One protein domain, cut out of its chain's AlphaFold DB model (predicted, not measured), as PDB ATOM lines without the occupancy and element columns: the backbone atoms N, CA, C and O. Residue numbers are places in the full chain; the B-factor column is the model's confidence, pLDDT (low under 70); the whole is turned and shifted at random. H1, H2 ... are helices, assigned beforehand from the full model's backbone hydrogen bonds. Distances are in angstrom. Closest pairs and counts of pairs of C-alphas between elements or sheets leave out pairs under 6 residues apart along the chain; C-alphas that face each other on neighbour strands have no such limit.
ATOM      1  N   THR A 286    -116.759  21.917  73.993       87.31
ATOM      2  CA  THR A 286    -117.078  20.771  73.133       87.31
ATOM      3  C   THR A 286    -116.846  19.433  73.840       87.31
ATOM      4  O   THR A 286    -117.561  18.464  73.574       87.31
ATOM      5  N   GLU A 287    -115.898  19.391  74.781       87.31
ATOM      6  CA  GLU A 287    -115.549  18.193  75.554       87.31
ATOM      7  C   GLU A 287    -116.488  17.951  76.747       87.31
ATOM      8  O   GLU A 287    -116.517  16.853  77.304       87.31
ATOM      9  N   MET A 288    -117.277  18.955  77.138       87.12
ATOM     10  CA  MET A 288    -118.217  18.868  78.255       87.12
ATOM     11  C   MET A 288    -119.631  18.518  77.790       87.12
ATOM     12  O   MET A 288    -120.000  18.692  76.624       87.12
ATOM     13  N   THR A 289    -120.473  18.051  78.717       92.31
ATOM     14  CA  THR A 289    -121.917  18.005  78.459       92.31
ATOM     15  C   THR A 289    -122.468  19.431  78.386       92.31
ATOM     16  O   THR A 289    -121.933  20.349  79.008       92.31
ATOM     17  N   ALA A 290    -123.553  19.644  77.635       91.62
ATOM     18  CA  ALA A 290    -124.141  20.980  77.495       91.62
ATOM     19  C   ALA A 290    -124.528  21.593  78.854       91.62
ATOM     20  O   ALA A 290    -124.389  22.796  79.049       91.62
ATOM     21  N   THR A 291    -124.988  20.766  79.794       94.88
ATOM     22  CA  THR A 291    -125.369  21.201  81.143       94.88
ATOM     23  C   THR A 291    -124.155  21.647  81.952       94.88
ATOM     24  O   THR A 291    -124.198  22.717  82.558       94.88
ATOM     25  N   ASP A 292    -123.069  20.872  81.917       93.25
ATOM     26  CA  ASP A 292    -121.847  21.180  82.666       93.25
ATOM     27  C   ASP A 292    -121.141  22.414  82.092       93.25
ATOM     28  O   ASP A 292    -120.705  23.281  82.845       93.25
ATOM     29  N   ALA A 293    -121.127  22.564  80.762       92.94
ATOM     30  CA  ALA A 293    -120.599  23.757  80.100       92.94
ATOM     31  C   ALA A 293    -121.379  25.024  80.493       92.94
ATOM     32  O   ALA A 293    -120.784  26.066  80.756       92.94
ATOM     33  N   ILE A 294    -122.713  24.944  80.582       94.94
ATOM     34  CA  ILE A 294    -123.552  26.073  81.013       94.94
ATOM     35  C   ILE A 294    -123.303  26.421  82.486       94.94
ATOM     36  O   ILE A 294    -123.282  27.604  82.824       94.94
ATOM     37  N   ALA A 295    -123.128  25.427  83.361       95.31
ATOM     38  CA  ALA A 295    -122.781  25.668  84.762       95.31
ATOM     39  C   ALA A 295    -121.414  26.364  84.874       95.31
ATOM     40  O   ALA A 295    -121.307  27.418  85.495       95.31
ATOM     41  N   HIS A 296    -120.416  25.866  84.143       92.00
ATOM     42  CA  HIS A 296    -119.074  26.441  84.108       92.00
ATOM     43  C   HIS A 296    -119.046  27.893  83.592       92.00
ATOM     44  O   HIS A 296    -118.299  28.718  84.113       92.00
ATOM     45  N   ILE A 297    -119.880  28.236  82.601       93.56
ATOM     46  CA  ILE A 297    -120.015  29.616  82.096       93.56
ATOM     47  C   ILE A 297    -120.635  30.549  83.146       93.56
ATOM     48  O   ILE A 297    -120.302  31.732  83.208       93.56
ATOM     49  N   LYS A 298    -121.555  30.046  83.972       93.00
ATOM     50  CA  LYS A 298    -122.221  30.863  84.995       93.00
ATOM     51  C   LYS A 298    -121.317  31.155  86.185       93.00
ATOM     52  O   LYS A 298    -121.365  32.277  86.693       93.00
ATOM     53  N   ASP A 299    -120.527  30.164  86.584       93.19
ATOM     54  CA  ASP A 299    -119.721  30.195  87.804       93.19
ATOM     55  C   ASP A 299    -118.398  30.962  87.641       93.19
ATOM     56  O   ASP A 299    -117.853  31.441  88.635       93.19
ATOM     57  N   ASN A 300    -117.911  31.132  86.406       90.88
ATOM     58  CA  ASN A 300    -116.650  31.817  86.112       90.88
ATOM     59  C   ASN A 300    -116.854  33.194  85.460       90.88
ATOM     60  O   ASN A 300    -117.895  33.497  84.867       90.88
ATOM     61  N   SER A 301    -115.841  34.049  85.579       90.38
ATOM     62  CA  SER A 301    -115.845  35.385  84.981       90.38
ATOM     63  C   SER A 301    -115.536  35.351  83.478       90.38
ATOM     64  O   SER A 301    -114.931  34.412  82.959       90.38
ATOM     65  N   VAL A 302    -115.927  36.405  82.753       87.00
ATOM     66  CA  VAL A 302    -115.695  36.522  81.300       87.00
ATOM     67  C   VAL A 302    -114.203  36.446  80.941       87.00
ATOM     68  O   VAL A 302    -113.844  35.903  79.895       87.00
ATOM     69  N   GLU A 303    -113.329  36.950  81.813       85.38
ATOM     70  CA  GLU A 303    -111.878  36.935  81.606       85.38
ATOM     71  C   GLU A 303    -111.297  35.514  81.680       85.38
ATOM     72  O   GLU A 303    -110.416  35.170  80.892       85.38
ATOM     73  N   GLU A 304    -111.836  34.671  82.565       85.81
ATOM     74  CA  GLU A 304    -111.430  33.268  82.753       85.81
ATOM     75  C   GLU A 304    -111.972  32.346  81.651       85.81
ATOM     76  O   GLU A 304    -111.391  31.302  81.364       85.81
ATOM     77  N   LEU A 305    -113.064  32.742  80.993       86.12
ATOM     78  CA  LEU A 305    -113.723  31.974  79.932       86.12
ATOM     79  C   LEU A 305    -113.218  32.320  78.520       86.12
ATOM     80  O   LEU A 305    -113.766  31.852  77.516       86.12
ATOM     81  N   LYS A 306    -112.170  33.142  78.400       85.25
ATOM     82  CA  LYS A 306    -111.618  33.549  77.105       85.25
ATOM     83  C   LYS A 306    -111.046  32.343  76.351       85.25
ATOM     84  O   LYS A 306    -109.995  31.819  76.700       85.25
ATOM     85  N   GLY A 307    -111.726  31.941  75.277       83.62
ATOM     86  CA  GLY A 307    -111.364  30.765  74.476       83.62
ATOM     87  C   GLY A 307    -111.983  29.450  74.959       83.62
ATOM     88  O   GLY A 307    -111.669  28.413  74.390       83.62
ATOM     89  N   PHE A 308    -112.871  29.482  75.963       90.44
ATOM     90  CA  PHE A 308    -113.604  28.301  76.436       90.44
ATOM     91  C   PHE A 308    -114.651  27.819  75.422       90.44
ATOM     92  O   PHE A 308    -114.768  26.618  75.181       90.44
ATOM     93  N   VAL A 309    -115.394  28.755  74.816       90.31
ATOM     94  CA  VAL A 309    -116.377  28.470  73.759       90.31
ATOM     95  C   VAL A 309    -115.715  28.682  72.390       90.31
ATOM     96  O   VAL A 309    -115.391  29.828  72.056       90.31
ATOM     97  N   PRO A 310    -115.473  27.623  71.592       87.94
ATOM     98  CA  PRO A 310    -114.895  27.752  70.262       87.94
ATOM     99  C   PRO A 310    -115.915  28.320  69.265       87.94
ATOM    100  O   PRO A 310    -117.125  28.189  69.438       87.94
ATOM    101  N   ALA A 311    -115.422  28.908  68.171       83.94
ATOM    102  CA  ALA A 311    -116.269  29.447  67.099       83.94
ATOM    103  C   ALA A 311    -117.100  28.368  66.369       83.94
ATOM    104  O   ALA A 311    -118.061  28.698  65.680       83.94
ATOM    105  N   GLU A 312    -116.732  27.095  66.531       85.19
ATOM    106  CA  GLU A 312    -117.380  25.924  65.928       85.19
ATOM    107  C   GLU A 312    -118.404  25.250  66.868       85.19
ATOM    108  O   GLU A 312    -118.936  24.192  66.546       85.19
ATOM    109  N   GLU A 313    -118.708  25.821  68.043       88.00
ATOM    110  CA  GLU A 313    -119.690  25.239  68.970       88.00
ATOM    111  C   GLU A 313    -121.121  25.345  68.409       88.00
ATOM    112  O   GLU A 313    -121.712  26.419  68.355       88.00
ATOM    113  N   GLU A 314    -121.723  24.214  68.038       88.88
ATOM    114  CA  GLU A 314    -123.058  24.184  67.413       88.88
ATOM    115  C   GLU A 314    -124.220  24.192  68.429       88.88
ATOM    116  O   GLU A 314    -125.397  24.337  68.074       88.88
ATOM    117  N   ARG A 315    -123.929  24.017  69.725       94.19
ATOM    118  CA  ARG A 315    -124.956  23.875  70.765       94.19
ATOM    119  C   ARG A 315    -125.555  25.232  71.138       94.19
ATOM    120  O   ARG A 315    -125.049  25.951  71.998       94.19
ATOM    121  N   VAL A 316    -126.725  25.526  70.569       93.81
ATOM    122  CA  VAL A 316    -127.486  26.783  70.752       93.81
ATOM    123  C   VAL A 316    -127.681  27.190  72.223       93.81
ATOM    124  O   VAL A 316    -127.676  28.376  72.544       93.81
ATOM    125  N   THR A 317    -127.861  26.233  73.139       95.00
ATOM    126  CA  THR A 317    -128.045  26.524  74.573       95.00
ATOM    127  C   THR A 317    -126.770  27.016  75.255       95.00
ATOM    128  O   THR A 317    -126.859  27.842  76.159       95.00
ATOM    129  N   VAL A 318    -125.605  26.529  74.821       94.38
ATOM    130  CA  VAL A 318    -124.293  26.951  75.334       94.38
ATOM    131  C   VAL A 318    -123.941  28.325  74.764       94.38
ATOM    132  O   VAL A 318    -123.578  29.216  75.525       94.38
ATOM    133  N   LEU A 319    -124.169  28.534  73.459       94.44
ATOM    134  CA  LEU A 319    -123.978  29.833  72.804       94.44
ATOM    135  C   LEU A 319    -124.819  30.939  73.454       94.44
ATOM    136  O   LEU A 319    -124.284  31.986  73.794       94.44
ATOM    137  N   ARG A 320    -126.108  30.689  73.723       95.56
ATOM    138  CA  ARG A 320    -126.961  31.669  74.420       95.56
ATOM    139  C   ARG A 320    -126.482  31.993  75.827       95.56
ATOM    140  O   ARG A 320    -126.572  33.140  76.243       95.56
ATOM    141  N   ALA A 321    -126.025  30.987  76.576       94.88
ATOM    142  CA  ALA A 321    -125.496  31.210  77.917       94.88
ATOM    143  C   ALA A 321    -124.228  32.075  77.864       94.88
ATOM    144  O   ALA A 321    -124.077  32.991  78.668       94.88
ATOM    145  N   TRP A 322    -123.363  31.829  76.878       94.50
ATOM    146  CA  TRP A 322    -122.167  32.627  76.629       94.50
ATOM    147  C   TRP A 322    -122.484  34.068  76.218       94.50
ATOM    148  O   TRP A 322    -121.973  34.991  76.841       94.50
ATOM    149  N   GLU A 323    -123.370  34.269  75.240       93.88
ATOM    150  CA  GLU A 323    -123.830  35.599  74.813       93.88
ATOM    151  C   GLU A 323    -124.431  36.381  75.987       93.88
ATOM    152  O   GLU A 323    -124.032  37.514  76.231       93.88
ATOM    153  N   SER A 324    -125.297  35.747  76.790       94.50
ATOM    154  CA  SER A 324    -125.877  36.401  77.971       94.50
ATOM    155  C   SER A 324    -124.831  36.810  79.010       94.50
ATOM    156  O   SER A 324    -124.990  37.834  79.660       94.50
ATOM    157  N   LYS A 325    -123.742  36.043  79.148       93.31
ATOM    158  CA  LYS A 325    -122.656  36.333  80.093       93.31
ATOM    159  C   LYS A 325    -121.733  37.452  79.601       93.31
ATOM    160  O   LYS A 325    -121.106  38.107  80.418       93.31
ATOM    161  N   GLN A 326    -121.634  37.658  78.285       90.12
ATOM    162  CA  GLN A 326    -120.901  38.782  77.686       90.12
ATOM    163  C   GLN A 326    -121.658  40.111  77.808       90.12
ATOM    164  O   GLN A 326    -121.043  41.171  77.726       90.12
ATOM    165  N   GLU A 327    -122.985  40.053  77.946       89.50
ATOM    166  CA  GLU A 327    -123.846  41.228  78.112       89.50
ATOM    167  C   GLU A 327    -123.949  41.715  79.573       89.50
ATOM    168  O   GLU A 327    -124.321  42.872  79.786       89.50
ATOM    169  N   GLU A 328    -123.633  40.857  80.557       83.56
ATOM    170  CA  GLU A 328    -123.567  41.167  82.004       83.56
ATOM    171  C   GLU A 328    -122.300  41.943  82.399       83.56
ATOM    172  O   GLU A 328    -122.441  42.909  83.190       83.56
TER     173      GLU A 328
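This is residues 286 to 328 of the 328 residues of the protein "30S ribosomal protein S16" of Balneolaceae bacterium (UniProt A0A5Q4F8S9). Two helices, H2 and H1, lie side by side and run the same way, and the long link between them, residues 300 to 315, folds back along one side of the pair from the end of H1 to the beginning of H2. Together they make a small, rounded body, with spans of 22 by 17 by 16 A. The printed part has 43 residues, with two named helices in the order H1, H2 and no named strand. The class is all helix, and the whole is compact, with a radius of gyration of the C-alphas of 9.3 A.

Begin with the longest helix, H2, residues 316 to 327. Find C-alpha 316 at (-127.486, 26.783, 70.752); from there the helix runs 16.6 A to C-alpha 327 at (-123.846, 41.228, 78.112). Then look earlier for H1, residues 290 to 299, which begins at C-alpha 290 at (-124.141, 20.980, 77.495) and measures 14.5 A from first to last C-alpha.

Look at Val 318 in H2 and Ile 294 in H1: their C-alphas, 5.8 A apart, are the closest of the two helices. H2 and H1 touch, with 11 pairs of C-alphas within 8 A. Their lines stand at a shallow tilt of 11 degrees, and they run the same way. In H1 and H2 every O i to N i+4 pair is within hydrogen-bond range.

The two C-alphas farthest apart are those of Glu 287 and Glu 328, at 25.2 A. The link from H1 to H2, 16 residues, is long. The printed part has no cut and ends at residue 328, the chain's last residue. Read the B-factor column for pLDDT: its mean over the printed part is 90.7, and no printed residue is under 70.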